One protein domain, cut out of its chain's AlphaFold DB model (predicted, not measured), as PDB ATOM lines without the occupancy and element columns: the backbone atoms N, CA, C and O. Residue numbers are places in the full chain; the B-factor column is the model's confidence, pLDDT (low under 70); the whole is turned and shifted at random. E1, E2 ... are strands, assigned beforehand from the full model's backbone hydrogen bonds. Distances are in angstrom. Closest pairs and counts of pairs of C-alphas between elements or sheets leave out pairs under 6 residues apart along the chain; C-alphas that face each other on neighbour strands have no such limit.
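Overview. This is residues 3 to 104 of the 239 residues of an uncharacterized protein of Planctomycetaceae bacterium (UniProt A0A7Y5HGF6). With little regular structure, this is a long rod: stacked turns make one part of it, E1 E2 E3 beside E4 E5 E6 with E9 next to E4, and unnamed loops run from there to the opposite part, where E7 and E8 make a hairpin. The parallel sheets E1 E4 E9 and E3 E6 form a sandwich, two sheets face to face, their strands at 51 degrees. The printed part has 102 residues, 35 in nine strands, E1 to E9, and no named helix: all strand, extended, radius of gyration of the C-alphas 19.8 A, spans 59 by 23 by 21 A.

Arrangement. E1, residues 3 to 5, is parallel to E4, residues 47 to 52 (N 3 to O 49, 2.9 A), and E4 to E9, residues 92 to 97 (N 48 to O 92, 2.8 A). E2, residues 9 to 11, is parallel to E5, residues 56 to 58 (N 11 to O 57, 2.8 A); E3, residues 14 to 17, to E6, residues 63 to 66 (N 15 to O 63, 2.9 A). E7, residues 73 to 75, and E8, residues 82 to 84, form an antiparallel hairpin (N 83 to O 74, 2.8 A).

Along the chain. E1 begins at C-alpha 3 (60.284, 51.860, 108.297); E9, 16.8 A long, ends at C-alpha 97 (60.391, 40.736, 104.483).

Size, cuts and confidence. The printed part has no cut. The link E3 to E4 is long. Residues 25 to 40 are among 32 under pLDDT 70.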
ATOM      1  N   ILE A   3      60.702  52.578 107.092       84.38
ATOM      2  CA  ILE A   3      60.284  51.860 108.297       84.38
ATOM      3  C   ILE A   3      60.995  50.513 108.293       84.38
ATOM      4  O   ILE A   3      60.789  49.708 107.388       84.38
ATOM      5  N   VAL A   4      61.818  50.275 109.315       86.81
ATOM      6  CA  VAL A   4      62.548  49.019 109.503       86.81
ATOM      7  C   VAL A   4      62.164  48.427 110.855       86.81
ATOM      8  O   VAL A   4      62.244  49.111 111.875       86.81
ATOM      9  N   SER A   5      61.752  47.162 110.869       82.56
ATOM     10  CA  SER A   5      61.374  46.422 112.073       82.56
ATOM     11  C   SER A   5      62.112  45.088 112.142       82.56
ATOM     12  O   SER A   5      62.184  44.348 111.168       82.56
ATOM     13  N   TYR A   6      62.627  44.729 113.315       80.81
ATOM     14  CA  TYR A   6      63.181  43.388 113.552       80.81
ATOM     15  C   TYR A   6      62.110  42.351 113.906       80.81
ATOM     16  O   TYR A   6      62.428  41.185 114.119       80.81
ATOM     17  N   THR A   7      60.851  42.773 113.996       85.88
ATOM     18  CA  THR A   7      59.703  41.910 114.260       85.88
ATOM     19  C   THR A   7      58.667  42.143 113.161       85.88
ATOM     20  O   THR A   7      59.000  42.047 111.986       85.88
ATOM     21  N   THR A   8      57.428  42.461 113.511       86.69
ATOM     22  CA  THR A   8      56.296  42.585 112.593       86.69
ATOM     23  C   THR A   8      56.101  44.038 112.161       86.69
ATOM     24  O   THR A   8      56.339  44.963 112.942       86.69
ATOM     25  N   ILE A   9      55.615  44.241 110.935       86.00
ATOM     26  CA  ILE A   9      55.008  45.506 110.498       86.00
ATOM     27  C   ILE A   9      53.525  45.254 110.226       86.00
ATOM     28  O   ILE A   9      53.170  44.396 109.421       86.00
ATOM     29  N   ASN A  10      52.655  46.020 110.887       90.38
ATOM     30  CA  ASN A  10      51.215  46.000 110.643       90.38
ATOM     31  C   ASN A  10      50.766  47.361 110.099       90.38
ATOM     32  O   ASN A  10      50.759  48.354 110.829       90.38
ATOM     33  N   VAL A  11      50.408  47.408 108.815       84.00
ATOM     34  CA  VAL A  11      49.932  48.618 108.144       84.00
ATOM     35  C   VAL A  11      48.409  48.632 108.188       84.00
ATOM     36  O   VAL A  11      47.739  47.925 107.440       84.00
ATOM     37  N   ALA A  12      47.858  49.450 109.083       85.12
ATOM     38  CA  ALA A  12      46.412  49.593 109.271       85.12
ATOM     39  C   ALA A  12      45.825  50.876 108.652       85.12
ATOM     40  O   ALA A  12      44.636  51.141 108.805       85.12
ATOM     41  N   GLY A  13      46.650  51.685 107.985       78.62
ATOM     42  CA  GLY A  13      46.261  52.989 107.449       78.62
ATOM     43  C   GLY A  13      46.941  53.311 106.122       78.62
ATOM     44  O   GLY A  13      47.342  52.408 105.388       78.62
ATOM     45  N   ILE A  14      47.053  54.603 105.827       82.00
ATOM     46  CA  ILE A  14      47.623  55.123 104.581       82.00
ATOM     47  C   ILE A  14      49.055  55.591 104.844       82.00
ATOM     48  O   ILE A  14      49.290  56.393 105.750       82.00
ATOM     49  N   ILE A  15      50.004  55.111 104.044       78.44
ATOM     50  CA  ILE A  15      51.374  55.624 104.002       78.44
ATOM     51  C   ILE A  15      51.562  56.324 102.662       78.44
ATOM     52  O   ILE A  15      51.497  55.678 101.620       78.44
ATOM     53  N   THR A  16      51.839  57.626 102.693       83.38
ATOM     54  CA  THR A  16      52.076  58.413 101.477       83.38
ATOM     55  C   THR A  16      53.453  59.061 101.514       83.38
ATOM     56  O   THR A  16      53.842  59.653 102.522       83.38
ATOM     57  N   ALA A  17      54.189  58.968 100.409       80.00
ATOM     58  CA  ALA A  17      55.394  59.746 100.160       80.00
ATOM     59  C   ALA A  17      55.193  60.584  98.899       80.00
ATOM     60  O   ALA A  17      55.075  60.049  97.800       80.00
ATOM     61  N   ILE A  18      55.165  61.899  99.071       82.38
ATOM     62  CA  ILE A  18      54.998  62.836  97.963       82.38
ATOM     63  C   ILE A  18      56.387  63.172  97.418       82.38
ATOM     64  O   ILE A  18      57.321  63.404  98.193       82.38
ATOM     65  N   GLY A  19      56.530  63.143  96.096       79.44
ATOM     66  CA  GLY A  19      57.713  63.651  95.417       79.44
ATOM     67  C   GLY A  19      57.903  65.151  95.645       79.44
ATOM     68  O   GLY A  19      56.961  65.880  95.936       79.44
ATOM     69  N   GLY A  20      59.146  65.607  95.543       80.44
ATOM     70  CA  GLY A  20      59.478  67.022  95.605       80.44
ATOM     71  C   GLY A  20      59.046  67.760  94.342       80.44
ATOM     72  O   GLY A  20      58.918  67.165  93.266       80.44
ATOM     73  N   ASP A  21      58.882  69.069  94.477       81.12
ATOM     74  CA  ASP A  21      58.658  69.958  93.345       81.12
ATOM     75  C   ASP A  21      59.955  70.191  92.566       81.12
ATOM     76  O   ASP A  21      61.060  70.170  93.120       81.12
ATOM     77  N   GLY A  22      59.823  70.386  91.256       77.88
ATOM     78  CA  GLY A  22      60.937  70.812  90.420       77.88
ATOM     79  C   GLY A  22      61.351  72.249  90.722       77.88
ATOM     80  O   GLY A  22      60.568  73.055  91.223       77.88
ATOM     81  N   GLY A  23      62.598  72.585  90.396       75.81
ATOM     82  CA  GLY A  23      63.112  73.937  90.610       75.81
ATOM     83  C   GLY A  23      62.335  74.963  89.784       75.81
ATOM     84  O   GLY A  23      62.068  74.734  88.602       75.81
ATOM     85  N   GLY A  24      61.987  76.097  90.388       71.44
ATOM     86  CA  GLY A  24      61.277  77.174  89.707       71.44
ATOM     87  C   GLY A  24      62.014  78.507  89.743       71.44
ATOM     88  O   GLY A  24      62.710  78.821  90.704       71.44
ATOM     89  N   SER A  25      61.843  79.302  88.687       67.94
ATOM     90  CA  SER A  25      62.284  80.705  88.610       67.94
ATOM     91  C   SER A  25      61.169  81.695  88.982       67.94
ATOM     92  O   SER A  25      61.418  82.889  89.120       67.94
ATOM     93  N   TYR A  26      59.938  81.191  89.141       64.38
ATOM     94  CA  TYR A  26      58.717  81.960  89.398       64.38
ATOM     95  C   TYR A  26      58.584  82.447  90.854       64.38
ATOM     96  O   TYR A  26      57.904  83.437  91.115       64.38
ATOM     97  N   GLU A  27      59.221  81.755  91.802       61.06
ATOM     98  CA  GLU A  27      59.066  81.976  93.251       61.06
ATOM     99  C   GLU A  27      59.712  83.291  93.740       61.06
ATOM    100  O   GLU A  27      59.411  83.767  94.836       61.06
ATOM    101  N   ASP A  28      60.589  83.913  92.940       64.31
ATOM    102  CA  ASP A  28      61.266  85.154  93.320       64.31
ATOM    103  C   ASP A  28      60.508  86.397  92.827       64.31
ATOM    104  O   ASP A  28      60.680  86.885  91.707       64.31
ATOM    105  N   SER A  29      59.685  86.944  93.724       59.97
ATOM    106  CA  SER A  29      58.929  88.188  93.515       59.97
ATOM    107  C   SER A  29      59.787  89.437  93.249       59.97
ATOM    108  O   SER A  29      59.241  90.468  92.853       59.97
ATOM    109  N   SER A  30      61.107  89.374  93.467       63.66
ATOM    110  CA  SER A  30      62.034  90.482  93.215       63.66
ATOM    111  C   SER A  30      62.598  90.499  91.789       63.66
ATOM    112  O   SER A  30      63.143  91.517  91.356       63.66
ATOM    113  N   LEU A  31      62.431  89.410  91.032       60.31
ATOM    114  CA  LEU A  31      62.883  89.316  89.649       60.31
ATOM    115  C   LEU A  31      61.832  89.887  88.695       60.31
ATOM    116  O   LEU A  31      60.679  89.458  88.663       60.31
ATOM    117  N   SER A  32      62.256  90.836  87.859       60.53
ATOM    118  CA  SER A  32      61.452  91.305  86.729       60.53
ATOM    119  C   SER A  32      61.141  90.154  85.759       60.53
ATOM    120  O   SER A  32      61.910  89.197  85.648       60.53
ATOM    121  N   GLN A  33      60.046  90.264  85.007       55.69
ATOM    122  CA  GLN A  33      59.617  89.269  84.013       55.69
ATOM    123  C   GLN A  33      60.698  88.960  82.947       55.69
ATOM    124  O   GLN A  33      60.663  87.895  82.342       55.69
ATOM    125  N   PHE A  34      61.683  89.857  82.770       53.75
ATOM    126  CA  PHE A  34      62.842  89.707  81.872       53.75
ATOM    127  C   PHE A  34      64.050  88.973  82.483       53.75
ATOM    128  O   PHE A  34      65.092  88.821  81.853       53.75
ATOM    129  N   SER A  35      63.945  88.561  83.745       55.91
ATOM    130  CA  SER A  35      65.015  87.885  84.495       55.91
ATOM    131  C   SER A  35      64.620  86.491  84.983       55.91
ATOM    132  O   SER A  35      65.393  85.845  85.688       55.91
ATOM    133  N   GLN A  36      63.432  86.011  84.606       63.31
ATOM    134  CA  GLN A  36      62.967  84.671  84.952       63.31
ATOM    135  C   GLN A  36      63.319  83.710  83.814       63.31
ATOM    136  O   GLN A  36      62.831  83.841  82.696       63.31
ATOM    137  N   GLY A  37      64.223  82.765  84.089       61.81
ATOM    138  CA  GLY A  37      64.553  81.689  83.152       61.81
ATOM    139  C   GLY A  37      63.414  80.674  83.021       61.81
ATOM    140  O   GLY A  37      62.463  80.692  83.802       61.81
ATOM    141  N   ALA A  38      63.526  79.750  82.064       64.44
ATOM    142  CA  ALA A  38      62.604  78.618  81.956       64.44
ATOM    143  C   ALA A  38      62.538  77.810  83.270       64.44
ATOM    144  O   ALA A  38      63.472  77.847  84.076       64.44
ATOM    145  N   GLY A  39      61.439  77.076  83.478       66.19
ATOM    146  CA  GLY A  39      61.303  76.183  84.632       66.19
ATOM    147  C   GLY A  39      62.487  75.217  84.720       66.19
ATOM    148  O   GLY A  39      62.959  74.714  83.697       66.19
ATOM    149  N   GLY A  40      62.988  74.991  85.934       67.56
ATOM    150  CA  GLY A  40      64.052  74.024  86.186       67.56
ATOM    151  C   GLY A  40      63.591  72.585  85.940       67.56
ATOM    152  O   GLY A  40      62.432  72.326  85.619       67.56
ATOM    153  N   GLY A  41      64.505  71.624  86.094       71.81
ATOM    154  CA  GLY A  41      64.168  70.201  85.976       71.81
ATOM    155  C   GLY A  41      63.087  69.760  86.972       71.81
ATOM    156  O   GLY A  41      62.854  70.419  87.988       71.81
ATOM    157  N   GLY A  42      62.429  68.637  86.678       76.94
ATOM    158  CA  GLY A  42      61.434  68.049  87.574       76.94
ATOM    159  C   GLY A  42      62.033  67.570  88.904       76.94
ATOM    160  O   GLY A  42      63.214  67.230  88.985       76.94
ATOM    161  N   GLY A  43      61.218  67.570  89.959       75.94
ATOM    162  CA  GLY A  43      61.634  67.231  91.320       75.94
ATOM    163  C   GLY A  43      61.856  65.732  91.547       75.94
ATOM    164  O   GLY A  43      61.617  64.901  90.676       75.94
ATOM    165  N   SER A  44      62.345  65.345  92.723       78.25
ATOM    166  CA  SER A  44      62.590  63.929  93.046       78.25
ATOM    167  C   SER A  44      61.293  63.179  93.357       78.25
ATOM    168  O   SER A  44      60.435  63.722  94.043       78.25
ATOM    169  N   GLY A  45      61.166  61.912  92.966       81.81
ATOM    170  CA  GLY A  45      60.031  61.079  93.377       81.81
ATOM    171  C   GLY A  45      60.021  60.752  94.873       81.81
ATOM    172  O   GLY A  45      61.064  60.719  95.531       81.81
ATOM    173  N   GLY A  46      58.833  60.504  95.418       79.25
ATOM    174  CA  GLY A  46      58.656  60.023  96.781       79.25
ATOM    175  C   GLY A  46      59.167  58.590  96.917       79.25
ATOM    176  O   GLY A  46      59.013  57.773  96.014       79.25
ATOM    177  N   VAL A  47      59.774  58.257  98.054       83.88
ATOM    178  CA  VAL A  47      60.270  56.895  98.309       83.88
ATOM    179  C   VAL A  47      59.650  56.350  99.582       83.88
ATOM    180  O   VAL A  47      59.695  57.006 100.624       83.88
ATOM    181  N   ILE A  48      59.112  55.138  99.514       80.69
ATOM    182  CA  ILE A  48      58.680  54.349 100.664       80.69
ATOM    183  C   ILE A  48      59.492  53.061 100.690       80.69
ATOM    184  O   ILE A  48      59.522  52.329  99.707       80.69
ATOM    185  N   TRP A  49      60.119  52.771 101.826       85.38
ATOM    186  CA  TRP A  49      60.776  51.494 102.076       85.38
ATOM    187  C   TRP A  49      60.285  50.903 103.395       85.38
ATOM    188  O   TRP A  49      60.495  51.488 104.459       85.38
ATOM    189  N   LEU A  50      59.606  49.761 103.307       81.25
ATOM    190  CA  LEU A  50      59.150  48.971 104.445       81.25
ATOM    191  C   LEU A  50      59.988  47.697 104.511       81.25
ATOM    192  O   LEU A  50      60.026  46.950 103.538       81.25
ATOM    193  N   GLN A  51      60.643  47.458 105.643       83.56
ATOM    194  CA  GLN A  51      61.467  46.276 105.859       83.56
ATOM    195  C   GLN A  51      61.133  45.639 107.204       83.56
ATOM    196  O   GLN A  51      61.208  46.303 108.239       83.56
ATOM    197  N   CYS A  52      60.800  44.353 107.216       76.50
ATOM    198  CA  CYS A  52      60.650  43.589 108.448       76.50
ATOM    199  C   CYS A  52      61.415  42.265 108.417       76.50
ATOM    200  O   CYS A  52      61.857  41.816 107.359       76.50
ATOM    201  N   ARG A  53      61.625  41.677 109.601       73.50
ATOM    202  CA  ARG A  53      62.117  40.298 109.723       73.50
ATOM    203  C   ARG A  53      61.042  39.291 110.092       73.50
ATOM    204  O   ARG A  53      61.178  38.140 109.745       73.50
ATOM    205  N   GLY A  54      60.029  39.704 110.847       73.25
ATOM    206  CA  GLY A  54      58.821  38.908 111.048       73.25
ATOM    207  C   GLY A  54      57.760  39.284 110.019       73.25
ATOM    208  O   GLY A  54      58.027  40.035 109.093       73.25
ATOM    209  N   ALA A  55      56.522  38.838 110.222       78.19
ATOM    210  CA  ALA A  55      55.453  39.046 109.244       78.19
ATOM    211  C   ALA A  55      55.191  40.525 108.889       78.19
ATOM    212  O   ALA A  55      55.184  41.402 109.765       78.19
ATOM    213  N   MET A  56      54.858  40.780 107.621       81.00
ATOM    214  CA  MET A  56      54.230  42.028 107.190       81.00
ATOM    215  C   MET A  56      52.751  41.798 106.884       81.00
ATOM    216  O   MET A  56      52.394  40.936 106.077       81.00
ATOM    217  N   THR A  57      51.875  42.592 107.495       83.62
ATOM    218  CA  THR A  57      50.431  42.506 107.254       83.62
ATOM    219  C   THR A  57      49.854  43.866 106.916       83.62
ATOM    220  O   THR A  57      50.050  44.841 107.640       83.62
ATOM    221  N   PHE A  58      49.087  43.904 105.833       81.56
ATOM    222  CA  PHE A  58      48.280  45.045 105.426       81.56
ATOM    223  C   PHE A  58      46.820  44.767 105.787       81.56
ATOM    224  O   PHE A  58      46.246  43.748 105.394       81.56
ATOM    225  N   GLN A  59      46.214  45.639 106.590       80.88
ATOM    226  CA  GLN A  59      44.804  45.495 106.955       80.88
ATOM    227  C   GLN A  59      43.904  45.884 105.772       80.88
ATOM    228  O   GLN A  59      44.301  46.728 104.958       80.88
ATOM    229  N   PRO A  60      42.681  45.332 105.668       79.62
ATOM    230  CA  PRO A  60      41.714  45.774 104.669       79.62
ATOM    231  C   PRO A  60      41.521  47.296 104.703       79.62
ATOM    232  O   PRO A  60      41.245  47.866 105.757       79.62
ATOM    233  N   GLY A  61      41.678  47.953 103.551       72.69
ATOM    234  CA  GLY A  61      41.578  49.413 103.423       72.69
ATOM    235  C   GLY A  61      42.878  50.189 103.671       72.69
ATOM    236  O   GLY A  61      42.872  51.411 103.541       72.69
ATOM    237  N   SER A  62      43.985  49.515 103.995       78.12
ATOM    238  CA  SER A  62      45.309  50.148 104.009       78.12
ATOM    239  C   SER A  62      45.823  50.436 102.592       78.12
ATOM    240  O   SER A  62      45.456  49.753 101.632       78.12
ATOM    241  N   SER A  63      46.679  51.450 102.456       79.50
ATOM    242  CA  SER A  63      47.333  51.780 101.186       79.50
ATOM    243  C   SER A  63      48.747  52.319 101.390       79.50
ATOM    244  O   SER A  63      49.082  52.893 102.430       79.50
ATOM    245  N   VAL A  64      49.587  52.108 100.379       74.81
ATOM    246  CA  VAL A  64      50.953  52.625 100.314       74.81
ATOM    247  C   VAL A  64      51.117  53.295  98.961       74.81
ATOM    248  O   VAL A  64      50.984  52.631  97.936       74.81
ATOM    249  N   ASP A  65      51.370  54.598  98.967       81.81
ATOM    250  CA  ASP A  65      51.394  55.422  97.762       81.81
ATOM    251  C   ASP A  65      52.644  56.306  97.724       81.81
ATOM    252  O   ASP A  65      52.961  57.013  98.682       81.81
ATOM    253  N   ALA A  66      53.364  56.259  96.611       78.94
ATOM    254  CA  ALA A  66      54.520  57.100  96.366       78.94
ATOM    255  C   ALA A  66      54.320  57.843  95.047       78.94
ATOM    256  O   ALA A  66      54.267  57.223  93.985       78.94
ATOM    257  N   SER A  67      54.243  59.173  95.104       81.38
ATOM    258  CA  SER A  67      54.072  59.987  93.903       81.38
ATOM    259  C   SER A  67      55.415  60.282  93.234       81.38
ATOM    260  O   SER A  67      56.461  60.330  93.887       81.38
ATOM    261  N   GLY A  68      55.387  60.540  91.927       80.19
ATOM    262  CA  GLY A  68      56.511  61.179  91.244       80.19
ATOM    263  C   GLY A  68      56.734  62.617  91.718       80.19
ATOM    264  O   GLY A  68      55.893  63.190  92.419       80.19
ATOM    265  N   GLY A  69      57.877  63.183  91.340       77.88
ATOM    266  CA  GLY A  69      58.175  64.599  91.519       77.88
ATOM    267  C   GLY A  69      57.459  65.460  90.480       77.88
ATOM    268  O   GLY A  69      57.301  65.060  89.321       77.88
ATOM    269  N   ALA A  70      57.025  66.650  90.885       79.88
ATOM    270  CA  ALA A  70      56.373  67.586  89.976       79.88
ATOM    271  C   ALA A  70      57.392  68.217  89.012       79.88
ATOM    272  O   ALA A  70      58.572  68.360  89.341       79.88
ATOM    273  N   GLY A  71      56.950  68.606  87.814       79.94
ATOM    274  CA  GLY A  71      57.783  69.390  86.900       79.94
ATOM    275  C   GLY A  71      58.089  70.774  87.474       79.94
ATOM    276  O   GLY A  71      57.252  71.359  88.163       79.94
ATOM    277  N   GLY A  72      59.282  71.304  87.197       78.62
ATOM    278  CA  GLY A  72      59.634  72.674  87.577       78.62
ATOM    279  C   GLY A  72      58.779  73.701  86.835       78.62
ATOM    280  O   GLY A  72      58.258  73.428  85.753       78.62
ATOM    281  N   GLN A  73      58.624  74.892  87.407       79.56
ATOM    282  CA  GLN A  73      57.790  75.950  86.833       79.56
ATOM    283  C   GLN A  73      58.601  77.213  86.553       79.56
ATOM    284  O   GLN A  73      59.390  77.668  87.381       79.56
ATOM    285  N   GLY A  74      58.397  77.814  85.386       74.19
ATOM    286  CA  GLY A  74      59.013  79.094  85.049       74.19
ATOM    287  C   GLY A  74      58.174  79.884  84.061       74.19
ATOM    288  O   GLY A  74      57.269  79.342  83.425       74.19
ATOM    289  N   ARG A  75      58.460  81.177  83.942       72.38
ATOM    290  CA  ARG A  75      57.835  82.036  82.932       72.38
ATOM    291  C   ARG A  75      58.718  82.091  81.693       72.38
ATOM    292  O   ARG A  75      59.940  82.037  81.810       72.38
ATOM    293  N   ALA A  76      58.114  82.199  80.511       64.06
ATOM    294  CA  ALA A  76      58.891  82.614  79.348       64.06
ATOM    295  C   ALA A  76      59.195  84.109  79.450       64.06
ATOM    296  O   ALA A  76      58.347  84.885  79.904       64.06
ATOM    297  N   ASP A  77      60.388  84.477  78.996       66.31
ATOM    298  CA  ASP A  77      60.905  85.842  78.996       66.31
ATOM    299  C   ASP A  77      59.857  86.850  78.489       66.31
ATOM    300  O   ASP A  77      59.302  86.701  77.396       66.31
ATOM    301  N   GLY A  78      59.544  87.847  79.321       61.31
ATOM    302  CA  GLY A  78      58.602  88.918  78.988       61.31
ATOM    303  C   GLY A  78      57.127  88.501  78.882       61.31
ATOM    304  O   GLY A  78      56.336  89.241  78.294       61.31
ATOM    305  N   THR A  79      56.730  87.338  79.422       65.06
ATOM    306  CA  THR A  79      55.325  86.883  79.445       65.06
ATOM    307  C   THR A  79      54.858  86.436  80.836       65.06
ATOM    308  O   THR A  79      55.648  86.032  81.687       65.06
ATOM    309  N   ASP A  80      53.541  86.473  81.072       71.06
ATOM    310  CA  ASP A  80      52.900  85.897  82.271       71.06
ATOM    311  C   ASP A  80      52.513  84.420  82.086       71.06
ATOM    312  O   ASP A  80      51.838  83.832  82.930       71.06
ATOM    313  N   LEU A  81      52.919  83.813  80.969       69.81
ATOM    314  CA  LEU A  81      52.615  82.422  80.670       69.81
ATOM    315  C   LEU A  81      53.511  81.514  81.517       69.81
ATOM    316  O   LEU A  81      54.739  81.577  81.434       69.81
ATOM    317  N   LEU A  82      52.877  80.673  82.335       74.00
ATOM    318  CA  LEU A  82      53.549  79.660  83.137       74.00
ATOM    319  C   LEU A  82      53.828  78.431  82.271       74.00
ATOM    320  O   LEU A  82      52.905  77.827  81.724       74.00
ATOM    321  N   TYR A  83      55.097  78.055  82.179       72.81
ATOM    322  CA  TYR A  83      55.538  76.841  81.514       72.81
ATOM    323  C   TYR A  83      55.961  75.819  82.559       72.81
ATOM    324  O   TYR A  83      56.778  76.103  83.439       72.81
ATOM    325  N   THR A  84      55.409  74.619  82.430       69.38
ATOM    326  CA  THR A  84      55.804  73.463  83.230       69.38
ATOM    327  C   THR A  84      56.896  72.715  82.480       69.38
ATOM    328  O   THR A  84      56.717  72.335  81.320       69.38
ATOM    329  N   ALA A  85      58.036  72.516  83.130       69.69
ATOM    330  CA  ALA A  85      59.076  71.617  82.662       69.69
ATOM    331  C   ALA A  85      58.602  70.153  82.733       69.69
ATOM    332  O   ALA A  85      57.533  69.848  83.266       69.69
ATOM    333  N   GLY A  86      59.399  69.235  82.184       67.75
ATOM    334  CA  GLY A  86      59.094  67.803  82.229       67.75
ATOM    335  C   GLY A  86      58.903  67.280  83.658       67.75
ATOM    336  O   GLY A  86      59.448  67.839  84.614       67.75
ATOM    337  N   SER A  87      58.123  66.205  83.790       69.38
ATOM    338  CA  SER A  87      57.894  65.522  85.067       69.38
ATOM    339  C   SER A  87      59.206  65.119  85.745       69.38
ATOM    340  O   SER A  87      60.206  64.835  85.085       69.38
ATOM    341  N   GLY A  88      59.187  65.108  87.077       69.06
ATOM    342  CA  GLY A  88      60.311  64.701  87.905       69.06
ATOM    343  C   GLY A  88      60.503  63.188  87.996       69.06
ATOM    344  O   GLY A  88      59.881  62.410  87.275       69.06
ATOM    345  N   GLY A  89      61.379  62.770  88.908       70.56
ATOM    346  CA  GLY A  89      61.650  61.360  89.172       70.56
ATOM    347  C   GLY A  89      60.402  60.605  89.637       70.56
ATOM    348  O   GLY A  89      59.528  61.162  90.296       70.56
ATOM    349  N   GLU A  90      60.329  59.319  89.315       78.31
ATOM    350  CA  GLU A  90      59.202  58.455  89.674       78.31
ATOM    351  C   GLU A  90      59.150  58.145  91.174       78.31
ATOM    352  O   GLU A  90      60.186  57.985  91.830       78.31
ATOM    353  N   GLY A  91      57.934  58.005  91.704       74.25
ATOM    354  CA  GLY A  91      57.712  57.497  93.051       74.25
ATOM    355  C   GLY A  91      58.052  56.011  93.144       74.25
ATOM    356  O   GLY A  91      57.839  55.253  92.198       74.25
ATOM    357  N   ARG A  92      58.603  55.575  94.279       78.44
ATOM    358  CA  ARG A  92      59.028  54.184  94.486       78.44
ATOM    359  C   ARG A  92      58.530  53.636  95.810       78.44
ATOM    360  O   ARG A  92      58.733  54.243  96.860       78.44
ATOM    361  N   VAL A  93      57.952  52.440  95.760       77.25
ATOM    362  CA  VAL A  93      57.585  51.651  96.939       77.25
ATOM    363  C   VAL A  93      58.406  50.368  96.934       77.25
ATOM    364  O   VAL A  93      58.364  49.600  95.976       77.25
ATOM    365  N   ARG A  94      59.153  50.135  98.014       82.44
ATOM    366  CA  ARG A  94      59.928  48.918  98.262       82.44
ATOM    367  C   ARG A  94      59.405  48.244  99.523       82.44
ATOM    368  O   ARG A  94      59.346  48.873 100.579       82.44
ATOM    369  N   ILE A  95      59.047  46.972  99.408       78.06
ATOM    370  CA  ILE A  95      58.580  46.144 100.520       78.06
ATOM    371  C   ILE A  95      59.499  44.935 100.624       78.06
ATOM    372  O   ILE A  95      59.695  44.221  99.645       78.06
ATOM    373  N   GLU A  96      60.057  44.725 101.808       74.56
ATOM    374  CA  GLU A  96      60.967  43.629 102.102       74.56
ATOM    375  C   GLU A  96      60.562  42.926 103.390       74.56
ATOM    376  O   GLU A  96      60.359  43.558 104.427       74.56
ATOM    377  N   ASP A  97      60.502  41.605 103.323       71.69
ATOM    378  CA  ASP A  97      60.391  40.736 104.483       71.69
ATOM    379  C   ASP A  97      61.433  39.627 104.330       71.69
ATOM    380  O   ASP A  97      61.453  38.945 103.303       71.69
ATOM    381  N   SER A  98      62.318  39.465 105.319       60.94
ATOM    382  CA  SER A  98      63.343  38.412 105.273       60.94
ATOM    383  C   SER A  98      62.754  37.009 105.325       60.94
ATOM    384  O   SER A  98      63.373  36.080 104.811       60.94
ATOM    385  N   ASP A  99      61.567  36.864 105.909       60.72
ATOM    386  CA  ASP A  99      60.886  35.580 106.050       60.72
ATOM    387  C   ASP A  99      59.910  35.323 104.885       60.72
ATOM    388  O   ASP A  99      59.255  34.281 104.836       60.72
ATOM    389  N   GLY A 100      59.810  36.265 103.934       56.41
ATOM    390  CA  GLY A 100      58.979  36.166 102.730       56.41
ATOM    391  C   GLY A 100      57.465  36.190 102.981       56.41
ATOM    392  O   GLY A 100      56.686  35.959 102.057       56.41
ATOM    393  N   ASN A 101      57.025  36.486 104.205       67.06
ATOM    394  CA  ASN A 101      55.638  36.415 104.652       67.06
ATOM    395  C   ASN A 101      54.960  37.792 104.616       67.06
ATOM    396  O   ASN A 101      54.567  38.364 105.641       67.06
ATOM    397  N   VAL A 102      54.745  38.298 103.401       71.44
ATOM    398  CA  VAL A 102      53.932  39.498 103.170       71.44
ATOM    399  C   VAL A 102      52.485  39.094 102.880       71.44
ATOM    400  O   VAL A 102      52.190  38.435 101.886       71.44
ATOM    401  N   SER A 103      51.559  39.512 103.741       68.25
ATOM    402  CA  SER A 103      50.133  39.179 103.646       68.25
ATOM    403  C   SER A 103      49.285  40.395 103.268       68.25
ATOM    404  O   SER A 103      49.454  41.484 103.821       68.25
ATOM    405  N   ASN A 104      48.346  40.185 102.339       64.56
ATOM    406  CA  ASN A 104      47.385  41.187 101.856       64.56
ATOM    407  C   ASN A 104      48.021  42.468 101.297       64.56
ATOM    408  O   ASN A 104      47.408  43.531 101.384       64.56
TER     409      ASN A 104